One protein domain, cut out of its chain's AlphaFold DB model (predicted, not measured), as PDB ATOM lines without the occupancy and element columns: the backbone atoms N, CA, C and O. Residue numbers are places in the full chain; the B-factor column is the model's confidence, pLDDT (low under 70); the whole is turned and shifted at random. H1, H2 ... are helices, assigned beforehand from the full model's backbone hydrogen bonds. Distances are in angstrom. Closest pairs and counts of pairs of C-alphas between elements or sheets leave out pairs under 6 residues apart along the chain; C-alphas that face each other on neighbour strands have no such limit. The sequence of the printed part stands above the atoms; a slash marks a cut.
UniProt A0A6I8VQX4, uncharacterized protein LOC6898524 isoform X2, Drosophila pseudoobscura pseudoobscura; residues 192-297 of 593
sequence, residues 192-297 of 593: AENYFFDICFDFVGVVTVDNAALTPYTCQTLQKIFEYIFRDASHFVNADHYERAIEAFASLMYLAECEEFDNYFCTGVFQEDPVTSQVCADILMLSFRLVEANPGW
ATOM      1  N   ALA A 192      35.724  -0.539  -2.161       52.84
ATOM      2  CA  ALA A 192      35.082  -0.377  -0.852       52.84
ATOM      3  C   ALA A 192      34.451  -1.668  -0.281       52.84
ATOM      4  O   ALA A 192      33.980  -1.650   0.857       52.84
ATOM      5  N   GLU A 193      34.425  -2.775  -1.037       54.16
ATOM      6  CA  GLU A 193      34.122  -4.111  -0.495       54.16
ATOM      7  C   GLU A 193      35.264  -4.654   0.392       54.16
ATOM      8  O   GLU A 193      35.023  -5.510   1.248       54.16
ATOM      9  N   ASN A 194      36.491  -4.139   0.239       64.50
ATOM     10  CA  ASN A 194      37.631  -4.469   1.091       64.50
ATOM     11  C   ASN A 194      37.553  -3.724   2.439       64.50
ATOM     12  O   ASN A 194      37.258  -2.533   2.517       64.50
ATOM     13  N   TYR A 195      37.844  -4.428   3.537       73.88
ATOM     14  CA  TYR A 195      37.734  -3.885   4.894       73.88
ATOM     15  C   TYR A 195      38.974  -3.061   5.287       73.88
ATOM     16  O   TYR A 195      39.900  -3.600   5.880       73.88
ATOM     17  N   PHE A 196      38.994  -1.749   5.021       82.69
ATOM     18  CA  PHE A 196      40.128  -0.848   5.335       82.69
ATOM     19  C   PHE A 196      40.135  -0.254   6.756       82.69
ATOM     20  O   PHE A 196      40.925   0.637   7.064       82.69
ATOM     21  N   PHE A 197      39.256  -0.706   7.651       79.56
ATOM     22  CA  PHE A 197      39.101  -0.082   8.970       79.56
ATOM     23  C   PHE A 197      40.415  -0.048   9.770       79.56
ATOM     24  O   PHE A 197      40.764   0.988  10.330       79.56
ATOM     25  N   ASP A 198      41.177  -1.143   9.798       79.69
ATOM     26  CA  ASP A 198      42.384  -1.220  10.628       79.69
ATOM     27  C   ASP A 198      43.507  -0.301  10.133       79.69
ATOM     28  O   ASP A 198      44.101   0.406  10.947       79.69
ATOM     29  N   ILE A 199      43.751  -0.217   8.817       86.00
ATOM     30  CA  ILE A 199      44.753   0.717   8.269       86.00
ATOM     31  C   ILE A 199      44.337   2.175   8.475       86.00
ATOM     32  O   ILE A 199      45.176   3.015   8.798       86.00
ATOM     33  N   CYS A 200      43.042   2.481   8.357       88.38
ATOM     34  CA  CYS A 200      42.493   3.797   8.665       88.38
ATOM     35  C   CYS A 200      42.753   4.191  10.124       88.38
ATOM     36  O   CYS A 200      43.186   5.308  10.403       88.38
ATOM     37  N   PHE A 201      42.527   3.270  11.060       85.44
ATOM     38  CA  PHE A 201      42.788   3.502  12.479       85.44
ATOM     39  C   PHE A 201      44.268   3.628  12.802       85.44
ATOM     40  O   PHE A 201      44.653   4.496  13.586       85.44
ATOM     41  N   ASP A 202      45.096   2.790  12.191       83.81
ATOM     42  CA  ASP A 202      46.541   2.880  12.329       83.81
ATOM     43  C   ASP A 202      47.057   4.218  11.791       83.81
ATOM     44  O   ASP A 202      47.944   4.807  12.402       83.81
ATOM     45  N   PHE A 203      46.461   4.746  10.713       90.19
ATOM     46  CA  PHE A 203      46.806   6.061  10.174       90.19
ATOM     47  C   PHE A 203      46.520   7.155  11.205       90.19
ATOM     48  O   PHE A 203      47.401   7.951  11.522       90.19
ATOM     49  N   VAL A 204      45.310   7.168  11.780       88.50
ATOM     50  CA  VAL A 204      44.936   8.122  12.839       88.50
ATOM     51  C   VAL A 204      45.884   7.992  14.033       88.50
ATOM     52  O   VAL A 204      46.363   9.000  14.549       88.50
ATOM     53  N   GLY A 205      46.199   6.764  14.450       83.44
ATOM     54  CA  GLY A 205      47.106   6.483  15.562       83.44
ATOM     55  C   GLY A 205      48.529   6.990  15.331       83.44
ATOM     56  O   GLY A 205      49.070   7.687  16.188       83.44
ATOM     57  N   VAL A 206      49.123   6.692  14.174       82.25
ATOM     58  CA  VAL A 206      50.477   7.145  13.814       82.25
ATOM     59  C   VAL A 206      50.534   8.668  13.755       82.25
ATOM     60  O   VAL A 206      51.428   9.263  14.348       82.25
ATOM     61  N   VAL A 207      49.546   9.302  13.123       84.62
ATOM     62  CA  VAL A 207      49.465  10.766  13.047       84.62
ATOM     63  C   VAL A 207      49.310  11.401  14.433       84.62
ATOM     64  O   VAL A 207      49.871  12.457  14.687       84.62
ATOM     65  N   THR A 208      48.583  10.751  15.345       80.12
ATOM     66  CA  THR A 208      48.391  11.239  16.722       80.12
ATOM     67  C   THR A 208      49.679  11.171  17.553       80.12
ATOM     68  O   THR A 208      49.875  11.984  18.453       80.12
ATOM     69  N   VAL A 209      50.539  10.181  17.296       76.50
ATOM     70  CA  VAL A 209      51.810   9.984  18.021       76.50
ATOM     71  C   VAL A 209      52.957  10.779  17.389       76.50
ATOM     72  O   VAL A 209      53.938  11.091  18.072       76.50
ATOM     73  N   ASP A 210      52.855  11.113  16.102       73.69
ATOM     74  CA  ASP A 210      53.827  11.975  15.448       73.69
ATOM     75  C   ASP A 210      53.707  13.413  15.976       73.69
ATOM     76  O   ASP A 210      52.648  14.027  15.962       73.69
ATOM     77  N   ASN A 211      54.831  13.965  16.433       66.62
ATOM     78  CA  ASN A 211      54.902  15.345  16.913       66.62
ATOM     79  C   ASN A 211      55.064  16.356  15.760       66.62
ATOM     80  O   ASN A 211      55.266  17.548  16.006       66.62
ATOM     81  N   ALA A 212      55.072  15.897  14.506       72.50
ATOM     82  CA  ALA A 212      55.090  16.760  13.337       72.50
ATOM     83  C   ALA A 212      53.766  17.527  13.185       72.50
ATOM     84  O   ALA A 212      52.683  17.000  13.421       72.50
ATOM     85  N   ALA A 213      53.850  18.780  12.733       72.38
ATOM     86  CA  ALA A 213      52.662  19.559  12.407       72.38
ATOM     87  C   ALA A 213      51.877  18.901  11.260       72.38
ATOM     88  O   ALA A 213      52.468  18.483  10.257       72.38
ATOM     89  N   LEU A 214      50.547  18.863  11.381       81.00
ATOM     90  CA  LEU A 214      49.678  18.334  10.333       81.00
ATOM     91  C   LEU A 214      49.813  19.152   9.051       81.00
ATOM     92  O   LEU A 214      49.556  20.357   9.024       81.00
ATOM     93  N   THR A 215      50.189  18.483   7.963       83.94
ATOM     94  CA  THR A 215      50.141  19.098   6.636       83.94
ATOM     95  C   THR A 215      48.684  19.197   6.160       83.94
ATOM     96  O   THR A 215      47.874  18.339   6.527       83.94
ATOM     97  N   PRO A 216      48.330  20.172   5.295       83.25
ATOM     98  CA  PRO A 216      46.982  20.255   4.720       83.25
ATOM     99  C   PRO A 216      46.560  18.953   4.033       83.25
ATOM    100  O   PRO A 216      45.412  18.526   4.113       83.25
ATOM    101  N   TYR A 217      47.520  18.277   3.399       85.00
ATOM    102  CA  TYR A 217      47.275  17.019   2.716       85.00
ATOM    103  C   TYR A 217      46.958  15.871   3.688       85.00
ATOM    104  O   TYR A 217      45.977  15.155   3.503       85.00
ATOM    105  N   THR A 218      47.707  15.762   4.790       88.69
ATOM    106  CA  THR A 218      47.395  14.825   5.884       88.69
ATOM    107  C   THR A 218      46.017  15.100   6.482       88.69
ATOM    108  O   THR A 218      45.270  14.162   6.760       88.69
ATOM    109  N   CYS A 219      45.648  16.374   6.636       85.31
ATOM    110  CA  CYS A 219      44.336  16.781   7.139       85.31
ATOM    111  C   CYS A 219      43.200  16.298   6.218       85.31
ATOM    112  O   CYS A 219      42.234  15.694   6.687       85.31
ATOM    113  N   GLN A 220      43.349  16.461   4.899       87.94
ATOM    114  CA  GLN A 220      42.393  15.941   3.913       87.94
ATOM    115  C   GLN A 220      42.281  14.412   3.961       87.94
ATOM    116  O   GLN A 220      41.172  13.876   3.938       87.94
ATOM    117  N   THR A 221      43.405  13.701   4.084       91.12
ATOM    118  CA  THR A 221      43.405  12.238   4.226       91.12
ATOM    119  C   THR A 221      42.640  11.796   5.476       91.12
ATOM    120  O   THR A 221      41.805  10.898   5.396       91.12
ATOM    121  N   LEU A 222      42.842  12.466   6.616       91.56
ATOM    122  CA  LEU A 222      42.108  12.189   7.858       91.56
ATOM    123  C   LEU A 222      40.597  12.416   7.718       91.56
ATOM    124  O   LEU A 222      39.815  11.610   8.222       91.56
ATOM    125  N   GLN A 223      40.176  13.470   7.011       89.38
ATOM    126  CA  GLN A 223      38.758  13.712   6.715       89.38
ATOM    127  C   GLN A 223      38.168  12.580   5.863       89.38
ATOM    128  O   GLN A 223      37.076  12.095   6.148       89.38
ATOM    129  N   LYS A 224      38.903  12.092   4.853       89.88
ATOM    130  CA  LYS A 224      38.461  10.957   4.025       89.88
ATOM    131  C   LYS A 224      38.402   9.642   4.786       89.88
ATOM    132  O   LYS A 224      37.471   8.867   4.577       89.88
ATOM    133  N   ILE A 225      39.331   9.423   5.710       90.56
ATOM    134  CA  ILE A 225      39.285   8.289   6.633       90.56
ATOM    135  C   ILE A 225      38.050   8.375   7.538       90.56
ATOM    136  O   ILE A 225      37.329   7.388   7.680       90.56
ATOM    137  N   PHE A 226      37.775   9.547   8.116       88.88
ATOM    138  CA  PHE A 226      36.580   9.771   8.927       88.88
ATOM    139  C   PHE A 226      35.301   9.466   8.135       88.88
ATOM    140  O   PHE A 226      34.470   8.672   8.577       88.88
ATOM    141  N   GLU A 227      35.176  10.035   6.935       86.12
ATOM    142  CA  GLU A 227      34.040   9.793   6.041       86.12
ATOM    143  C   GLU A 227      33.878   8.300   5.735       86.12
ATOM    144  O   GLU A 227      32.768   7.787   5.827       86.12
ATOM    145  N   TYR A 228      34.964   7.581   5.431       85.62
ATOM    146  CA  TYR A 228      34.934   6.138   5.179       85.62
ATOM    147  C   TYR A 228      34.427   5.332   6.389       85.62
ATOM    148  O   TYR A 228      33.531   4.494   6.239       85.62
ATOM    149  N   ILE A 229      34.950   5.606   7.591       82.19
ATOM    150  CA  ILE A 229      34.589   4.879   8.820       82.19
ATOM    151  C   ILE A 229      33.091   5.011   9.121       82.19
ATOM    152  O   ILE A 229      32.467   4.043   9.551       82.19
ATOM    153  N   PHE A 230      32.498   6.180   8.872       76.69
ATOM    154  CA  PHE A 230      31.093   6.451   9.201       76.69
ATOM    155  C   PHE A 230      30.131   6.377   8.003       76.69
ATOM    156  O   PHE A 230      28.924   6.548   8.181       76.69
ATOM    157  N   ARG A 231      30.624   6.065   6.794       72.38
ATOM    158  CA  ARG A 231      29.806   5.893   5.578       72.38
ATOM    159  C   ARG A 231      28.927   4.643   5.613       72.38
ATOM    160  O   ARG A 231      27.801   4.698   5.119       72.38
ATOM    161  N   ASP A 232      29.431   3.530   6.147       62.75
ATOM    162  CA  ASP A 232      28.697   2.262   6.246       62.75
ATOM    163  C   ASP A 232      28.335   1.946   7.703       62.75
ATOM    164  O   ASP A 232      29.186   1.919   8.592       62.75
ATOM    165  N   ALA A 233      27.055   1.646   7.932       59.22
ATOM    166  CA  ALA A 233      26.550   1.153   9.205       59.22
ATOM    167  C   ALA A 233      27.267  -0.103   9.694       59.22
ATOM    168  O   ALA A 233      27.410  -0.276  10.903       59.22
ATOM    169  N   SER A 234      27.772  -0.948   8.799       59.16
ATOM    170  CA  SER A 234      28.543  -2.133   9.186       59.16
ATOM    171  C   SER A 234      29.789  -1.792  10.026       59.16
ATOM    172  O   SER A 234      30.100  -2.521  10.971       59.16
ATOM    173  N   HIS A 235      30.434  -0.647   9.772       58.16
ATOM    174  CA  HIS A 235      31.632  -0.201  10.485       58.16
ATOM    175  C   HIS A 235      31.339   0.349  11.891       58.16
ATOM    176  O   HIS A 235      32.189   0.219  12.772       58.16
ATOM    177  N   PHE A 236      30.142   0.907  12.134       53.34
ATOM    178  CA  PHE A 236      29.777   1.556  13.407       53.34
ATOM    179  C   PHE A 236      28.675   0.850  14.218       53.34
ATOM    180  O   PHE A 236      28.410   1.233  15.357       53.34
ATOM    181  N   VAL A 237      28.023  -0.190  13.681       50.12
ATOM    182  CA  VAL A 237      27.065  -1.033  14.432       50.12
ATOM    183  C   VAL A 237      27.770  -1.847  15.528       50.12
ATOM    184  O   VAL A 237      27.128  -2.267  16.494       50.12
ATOM    185  N   ASN A 238      29.091  -2.032  15.424       60.38
ATOM    186  CA  ASN A 238      29.913  -2.523  16.522       60.38
ATOM    187  C   ASN A 238      30.228  -1.376  17.501       60.38
ATOM    188  O   ASN A 238      30.979  -0.462  17.167       60.38
ATOM    189  N   ALA A 239      29.675  -1.442  18.718       59.66
ATOM    190  CA  ALA A 239      29.893  -0.433  19.756       59.66
ATOM    191  C   ALA A 239      31.387  -0.207  20.060       59.66
ATOM    192  O   ALA A 239      31.801   0.936  20.240       59.66
ATOM    193  N   ASP A 240      32.207  -1.264  20.007       63.16
ATOM    194  CA  ASP A 240      33.653  -1.167  20.239       63.16
ATOM    195  C   ASP A 240      34.349  -0.343  19.141       63.16
ATOM    196  O   ASP A 240      35.312   0.372  19.408       63.16
ATOM    197  N   HIS A 241      33.876  -0.420  17.893       67.81
ATOM    198  CA  HIS A 241      34.422   0.372  16.786       67.81
ATOM    199  C   HIS A 241      34.019   1.840  16.890       67.81
ATOM    200  O   HIS A 241      34.847   2.714  16.634       67.81
ATOM    201  N   TYR A 242      32.779   2.104  17.306       74.75
ATOM    202  CA  TYR A 242      32.304   3.459  17.556       74.75
ATOM    203  C   TYR A 242      33.147   4.138  18.638       74.75
ATOM    204  O   TYR A 242      33.744   5.177  18.375       74.75
ATOM    205  N   GLU A 243      33.263   3.535  19.825       77.06
ATOM    206  CA  GLU A 243      34.032   4.113  20.935       77.06
ATOM    207  C   GLU A 243      35.493   4.346  20.547       77.06
ATOM    208  O   GLU A 243      35.998   5.456  20.719       77.06
ATOM    209  N   ARG A 244      36.136   3.358  19.908       78.00
ATOM    210  CA  ARG A 244      37.509   3.506  19.407       78.00
ATOM    211  C   ARG A 244      37.644   4.673  18.432       78.00
ATOM    212  O   ARG A 244      38.622   5.410  18.526       78.00
ATOM    213  N   ALA A 245      36.702   4.847  17.501       83.19
ATOM    214  CA  ALA A 245      36.745   5.944  16.532       83.19
ATOM    215  C   ALA A 245      36.647   7.297  17.234       83.19
ATOM    216  O   ALA A 245      37.471   8.180  16.993       83.19
ATOM    217  N   ILE A 246      35.671   7.443  18.135       87.44
ATOM    218  CA  ILE A 246      35.475   8.679  18.894       87.44
ATOM    219  C   ILE A 246      36.727   9.005  19.712       87.44
ATOM    220  O   ILE A 246      37.197  10.141  19.671       87.44
ATOM    221  N   GLU A 247      37.293   8.026  20.417       84.19
ATOM    222  CA  GLU A 247      38.508   8.201  21.215       84.19
ATOM    223  C   GLU A 247      39.714   8.583  20.356       84.19
ATOM    224  O   GLU A 247      40.435   9.517  20.708       84.19
ATOM    225  N   ALA A 248      39.923   7.913  19.221       84.94
ATOM    226  CA  ALA A 248      41.066   8.173  18.354       84.94
ATOM    227  C   ALA A 248      41.009   9.588  17.762       84.94
ATOM    228  O   ALA A 248      41.965  10.353  17.897       84.94
ATOM    229  N   PHE A 249      39.868   9.977  17.186       89.12
ATOM    230  CA  PHE A 249      39.705  11.309  16.604       89.12
ATOM    231  C   PHE A 249      39.693  12.417  17.660       89.12
ATOM    232  O   PHE A 249      40.282  13.469  17.432       89.12
ATOM    233  N   ALA A 250      39.095  12.193  18.834       84.62
ATOM    234  CA  ALA A 250      39.149  13.171  19.922       84.62
ATOM    235  C   ALA A 250      40.577  13.370  20.447       84.62
ATOM    236  O   ALA A 250      40.975  14.502  20.717       84.62
ATOM    237  N   SER A 251      41.352  12.287  20.567       82.25
ATOM    238  CA  SER A 251      42.762  12.352  20.974       82.25
ATOM    239  C   SER A 251      43.606  13.081  19.932       82.25
ATOM    240  O   SER A 251      44.424  13.923  20.292       82.25
ATOM    241  N   LEU A 252      43.366  12.806  18.648       83.25
ATOM    242  CA  LEU A 252      44.017  13.497  17.541       83.25
ATOM    243  C   LEU A 252      43.716  15.000  17.568       83.25
ATOM    244  O   LEU A 252      44.643  15.798  17.514       83.25
ATOM    245  N   MET A 253      42.445  15.394  17.707       81.06
ATOM    246  CA  MET A 253      42.067  16.809  17.827       81.06
ATOM    247  C   MET A 253      42.746  17.483  19.020       81.06
ATOM    248  O   MET A 253      43.193  18.620  18.918       81.06
ATOM    249  N   TYR A 254      42.831  16.778  20.149       77.19
ATOM    250  CA  TYR A 254      43.481  17.292  21.346       77.19
ATOM    251  C   TYR A 254      44.989  17.528  21.153       77.19
ATOM    252  O   TYR A 254      45.515  18.516  21.659       77.19
ATOM    253  N   LEU A 255      45.681  16.631  20.444       72.94
ATOM    254  CA  LEU A 255      47.145  16.640  20.331       72.94
ATOM    255  C   LEU A 255      47.677  17.399  19.111       72.94
ATOM    256  O   LEU A 255      48.776  17.941  19.175       72.94
ATOM    257  N   ALA A 256      46.933  17.433  18.005       69.25
ATOM    258  CA  ALA A 256      47.448  17.915  16.727       69.25
ATOM    259  C   ALA A 256      47.326  19.434  16.504       69.25
ATOM    260  O   ALA A 256      47.883  19.930  15.526       69.25
ATOM    261  N   GLU A 257      46.592  20.153  17.367       68.81
ATOM    262  CA  GLU A 257      46.385  21.615  17.321       68.81
ATOM    263  C   GLU A 257      46.166  22.165  15.887       68.81
ATOM    264  O   GLU A 257      46.889  23.046  15.415       68.81
ATOM    265  N   CYS A 258      45.176  21.630  15.157       70.94
ATOM    266  CA  CYS A 258      44.929  21.965  13.748       70.94
ATOM    267  C   CYS A 258      43.558  22.620  13.525       70.94
ATOM    268  O   CYS A 258      42.521  21.959  13.569       70.94
ATOM    269  N   GLU A 259      43.565  23.911  13.179       68.25
ATOM    270  CA  GLU A 259      42.349  24.718  12.988       68.25
ATOM    271  C   GLU A 259      41.442  24.194  11.857       68.25
ATOM    272  O   GLU A 259      40.218  24.222  11.970       68.25
ATOM    273  N   GLU A 260      42.015  23.686  10.760       70.19
ATOM    274  CA  GLU A 260      41.240  23.097   9.656       70.19
ATOM    275  C   GLU A 260      40.450  21.869  10.127       70.19
ATOM    276  O   GLU A 260      39.280  21.694   9.778       70.19
ATOM    277  N   PHE A 261      41.075  21.052  10.973       70.94
ATOM    278  CA  PHE A 261      40.468  19.853  11.533       70.94
ATOM    279  C   PHE A 261      39.393  20.197  12.575       70.94
ATOM    280  O   PHE A 261      38.296  19.637  12.540       70.94
ATOM    281  N   ASP A 262      39.644  21.191  13.431       72.00
ATOM    282  CA  ASP A 262      38.652  21.720  14.378       72.00
ATOM    283  C   ASP A 262      37.411  22.270  13.666       72.00
ATOM    284  O   ASP A 262      36.271  21.957  14.036       72.00
ATOM    285  N   ASN A 263      37.619  23.046  12.600       72.06
ATOM    286  CA  ASN A 263      36.546  23.592  11.775       72.06
ATOM    287  C   ASN A 263      35.738  22.487  11.081       72.06
ATOM    288  O   ASN A 263      34.506  22.581  11.015       72.06
ATOM    289  N   TYR A 264      36.395  21.425  10.608       80.44
ATOM    290  CA  TYR A 264      35.717  20.272  10.013       80.44
ATOM    291  C   TYR A 264      34.729  19.633  10.997       80.44
ATOM    292  O   TYR A 264      33.546  19.495  10.686       80.44
ATOM    293  N   PHE A 265      35.154  19.330  12.226       82.12
ATOM    294  CA  PHE A 265      34.245  18.738  13.212       82.12
ATOM    295  C   PHE A 265      33.178  19.719  13.703       82.12
ATOM    296  O   PHE A 265      32.022  19.320  13.874       82.12
ATOM    297  N   CYS A 266      33.514  21.002  13.881       75.69
ATOM    298  CA  CYS A 266      32.540  22.021  14.286       75.69
ATOM    299  C   CYS A 266      31.428  22.197  13.247       75.69
ATOM    300  O   CYS A 266      30.251  22.251  13.607       75.69
ATOM    301  N   THR A 267      31.777  22.233  11.959       75.56
ATOM    302  CA  THR A 267      30.792  22.264  10.865       75.56
ATOM    303  C   THR A 267      30.042  20.938  10.738       75.56
ATOM    304  O   THR A 267      28.834  20.945  10.493       75.56
ATOM    305  N   GLY A 268      30.715  19.815  11.007       74.50
ATOM    306  CA  GLY A 268      30.155  18.465  11.068       74.50
ATOM    307  C   GLY A 268      28.921  18.338  11.967       74.50
ATOM    308  O   GLY A 268      27.946  17.695  11.584       74.50
ATOM    309  N   VAL A 269      28.896  19.036  13.110       75.38
ATOM    310  CA  VAL A 269      27.737  19.071  14.031       75.38
ATOM    311  C   VAL A 269      26.451  19.542  13.340       75.38
ATOM    312  O   VAL A 269      25.355  19.157  13.748       75.38
ATOM    313  N   PHE A 270      26.551  20.343  12.280       73.00
ATOM    314  CA  PHE A 270      25.400  20.902  11.570       73.00
ATOM    315  C   PHE A 270      25.062  20.182  10.264       73.00
ATOM    316  O   PHE A 270      24.124  20.599   9.582       73.00
ATOM    317  N   GLN A 271      25.792  19.120   9.913       69.12
ATOM    318  CA  GLN A 271      25.505  18.329   8.717       69.12
ATOM    319  C   GLN A 271      24.101  17.727   8.784       69.12
ATOM    320  O   GLN A 271      23.638  17.340   9.854       69.12
ATOM    321  N   GLU A 272      23.418  17.641   7.637       63.19
ATOM    322  CA  GLU A 272      22.066  17.065   7.558       63.19
ATOM    323  C   GLU A 272      22.050  15.574   7.952       63.19
ATOM    324  O   GLU A 272      21.012  15.076   8.389       63.19
ATOM    325  N   ASP A 273      23.186  14.872   7.833       71.00
ATOM    326  CA  ASP A 273      23.331  13.478   8.250       71.00
ATOM    327  C   ASP A 273      23.375  13.340   9.788       71.00
ATOM    328  O   ASP A 273      24.334  13.795  10.421       71.00
ATOM    329  N   PRO A 274      22.380  12.677  10.415       71.25
ATOM    330  CA  PRO A 274      22.323  12.536  11.867       71.25
ATOM    331  C   PRO A 274      23.491  11.737  12.454       71.25
ATOM    332  O   PRO A 274      23.878  12.004  13.590       71.25
ATOM    333  N   VAL A 275      24.041  10.764  11.713       76.25
ATOM    334  CA  VAL A 275      25.164   9.941  12.194       76.25
ATOM    335  C   VAL A 275      26.428  10.788  12.267       76.25
ATOM    336  O   VAL A 275      26.990  10.934  13.351       76.25
ATOM    337  N   THR A 276      26.816  11.423  11.162       77.94
ATOM    338  CA  THR A 276      27.957  12.347  11.110       77.94
ATOM    339  C   THR A 276      27.815  13.456  12.150       77.94
ATOM    340  O   THR A 276      28.741  13.705  12.918       77.94
ATOM    341  N   SER A 277      26.636  14.074  12.254       76.31
ATOM    342  CA  SER A 277      26.369  15.137  13.228       76.31
ATOM    343  C   SER A 277      26.560  14.679  14.682       76.31
ATOM    344  O   SER A 277      27.238  15.357  15.464       76.31
ATOM    345  N   GLN A 278      26.028  13.507  15.044       81.75
ATOM    346  CA  GLN A 278      26.179  12.920  16.380       81.75
ATOM    347  C   GLN A 278      27.636  12.552  16.681       81.75
ATOM    348  O   GLN A 278      28.130  12.856  17.767       81.75
ATOM    349  N   VAL A 279      28.325  11.926  15.730       85.88
ATOM    350  CA  VAL A 279      29.722  11.497  15.869       85.88
ATOM    351  C   VAL A 279      30.641  12.704  16.044       85.88
ATOM    352  O   VAL A 279      31.430  12.739  16.989       85.88
ATOM    353  N   CYS A 280      30.494  13.737  15.208       85.50
ATOM    354  CA  CYS A 280      31.251  14.982  15.351       85.50
ATOM    355  C   CYS A 280      30.994  15.632  16.716       85.50
ATOM    356  O   CYS A 280      31.922  16.121  17.362       85.50
ATOM    357  N   ALA A 281      29.747  15.594  17.195       86.00
ATOM    358  CA  ALA A 281      29.407  16.101  18.515       86.00
ATOM    359  C   ALA A 281      30.045  15.289  19.657       86.00
ATOM    360  O   ALA A 281      30.438  15.859  20.678       86.00
ATOM    361  N   ASP A 282      30.147  13.971  19.519       86.12
ATOM    362  CA  ASP A 282      30.801  13.112  20.505       86.12
ATOM    363  C   ASP A 282      32.316  13.326  20.539       86.12
ATOM    364  O   ASP A 282      32.863  13.507  21.629       86.12
ATOM    365  N   ILE A 283      32.962  13.407  19.372       88.62
ATOM    366  CA  ILE A 283      34.399  13.684  19.231       88.62
ATOM    367  C   ILE A 283      34.758  15.025  19.875       88.62
ATOM    368  O   ILE A 283      35.613  15.077  20.757       88.62
ATOM    369  N   LEU A 284      34.061  16.104  19.504       85.38
ATOM    370  CA  LEU A 284      34.299  17.441  20.058       85.38
ATOM    371  C   LEU A 284      34.074  17.480  21.571       85.38
ATOM    372  O   LEU A 284      34.883  18.037  22.309       85.38
ATOM    373  N   MET A 285      32.997  16.863  22.066       82.75
ATOM    374  CA  MET A 285      32.734  16.797  23.507       82.75
ATOM    375  C   MET A 285      33.828  16.044  24.263       82.75
ATOM    376  O   MET A 285      34.165  16.433  25.381       82.75
ATOM    377  N   LEU A 286      34.351  14.957  23.692       82.94
ATOM    378  CA  LEU A 286      35.433  14.197  24.302       82.94
ATOM    379  C   LEU A 286      36.747  14.984  24.262       82.94
ATOM    380  O   LEU A 286      37.396  15.104  25.298       82.94
ATOM    381  N   SER A 287      37.080  15.598  23.125       80.81
ATOM    382  CA  SER A 287      38.242  16.483  22.980       80.81
ATOM    383  C   SER A 287      38.208  17.616  24.014       80.81
ATOM    384  O   SER A 287      39.154  17.796  24.779       80.81
ATOM    385  N   PHE A 288      37.073  18.305  24.168       76.25
ATOM    386  CA  PHE A 288      36.935  19.381  25.155       76.25
ATOM    387  C   PHE A 288      37.123  18.902  26.600       76.25
ATOM    388  O   PHE A 288      37.771  19.594  27.387       76.25
ATOM    389  N   ARG A 289      36.636  17.701  26.938       73.06
ATOM    390  CA  ARG A 289      36.879  17.076  28.251       73.06
ATOM    391  C   ARG A 289      38.350  16.729  28.473       73.06
ATOM    392  O   ARG A 289      38.836  16.880  29.591       73.06
ATOM    393  N   LEU A 290      39.057  16.273  27.441       65.12
ATOM    394  CA  LEU A 290      40.499  16.008  27.513       65.12
ATOM    395  C   LEU A 290      41.287  17.304  27.729       65.12
ATOM    396  O   LEU A 290      42.203  17.339  28.556       65.12
ATOM    397  N   VAL A 291      40.878  18.387  27.065       62.69
ATOM    398  CA  VAL A 291      41.443  19.719  27.299       62.69
ATOM    399  C   VAL A 291      41.125  20.221  28.707       62.69
ATOM    400  O   VAL A 291      41.951  20.939  29.235       62.69
ATOM    401  N   GLU A 292      40.000  19.861  29.343       63.38
ATOM    402  CA  GLU A 292      39.682  20.208  30.748       63.38
ATOM    403  C   GLU A 292      40.440  19.396  31.795       63.38
ATOM    404  O   GLU A 292      40.739  19.906  32.878       63.38
ATOM    405  N   ALA A 293      40.750  18.133  31.497       55.19
ATOM    406  CA  ALA A 293      41.656  17.337  32.324       55.19
ATOM    407  C   ALA A 293      43.075  17.940  32.350       55.19
ATOM    408  O   ALA A 293      43.874  17.614  33.228       55.19
ATOM    409  N   ASN A 294      43.352  18.855  31.419       48.66
ATOM    410  CA  ASN A 294      44.558  19.655  31.317       48.66
ATOM    411  C   ASN A 294      44.199  21.152  31.527       48.66
ATOM    412  O   ASN A 294      43.046  21.549  31.456       48.66
ATOM    413  N   PRO A 295      45.120  22.049  31.891       52.12
ATOM    414  CA  PRO A 295      44.758  23.404  32.352       52.12
ATOM    415  C   PRO A 295      44.300  24.400  31.249       52.12
ATOM    416  O   PRO A 295      44.385  25.609  31.453       52.12
ATOM    417  N   GLY A 296      43.835  23.936  30.081       55.34
ATOM    418  CA  GLY A 296      43.725  24.739  28.849       55.34
ATOM    419  C   GLY A 296      42.521  25.687  28.731       55.34
ATOM    420  O   GLY A 296      42.636  26.744  28.109       55.34
ATOM    421  N   TRP A 297      41.366  25.375  29.331       60.62
ATOM    422  CA  TRP A 297      40.172  26.223  29.183       60.62
ATOM    423  C   TRP A 297      40.169  27.395  30.159       60.62
ATOM    424  O   TRP A 297      39.895  27.247  31.349       60.62
TER     425      TRP A 297
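Overview. This is residues 192 to 297 of the 593 residues of the protein "uncharacterized protein LOC6898524 isoform X2" of Drosophila pseudoobscura pseudoobscura (UniProt A0A6I8VQX4). Two side-by-side helix pairs, H1 with H4 and H2 with H5, make the body; H6 crosses H4 and H5, and short H3 sits at one end. The all-helix printed part has 106 residues with six named helices, H1 to H6 in chain order. It is compact, with a radius of gyration of the C-alphas of 13.2 A, spanning 42 by 27 by 23 A.

Arrangement. H1, residues 197 to 209, and H2, residues 216 to 231, form a hairpin; their closest C-alphas, Cys 200 and Ile 225, are 5.9 A apart. H3, residues 233 to 236, only just touches H2, only at the corner, with 3 pairs of C-alphas within 8 A; the closest, Ile 229 and His 235, are 6.1 A apart. H4, residues 239 to 256, touches H1 at a shallow tilt of 28 degrees, the same way; closest C-alphas Thr 208 and Leu 252, 5.0 A. H5, residues 259 to 268, touches H2 residues 219 to 223 alone; closest C-alphas Cys 219 and Phe 261, 6.6 A. H6, residues 274 to 293, touches H4 with H4 residues 246 to 254 alone, at a steep tilt of 53 degrees; closest C-alphas Ala 250 and Ser 287, 4.6 A. In H1, H2, H4, H5 and H6 every O i to N i+4 pair is within hydrogen-bond range; H3 is too short for one.

Along the chain. H1 begins at C-alpha 197 (39.101, -0.082, 8.970); H6, 28.6 A long, ends at C-alpha 293 (41.656, 17.337, 32.324).

Size, cuts and confidence. The printed part has no cut and no long link; pLDDT is under 70 for 27 residues, among them 232 to 241 and 290 to 297.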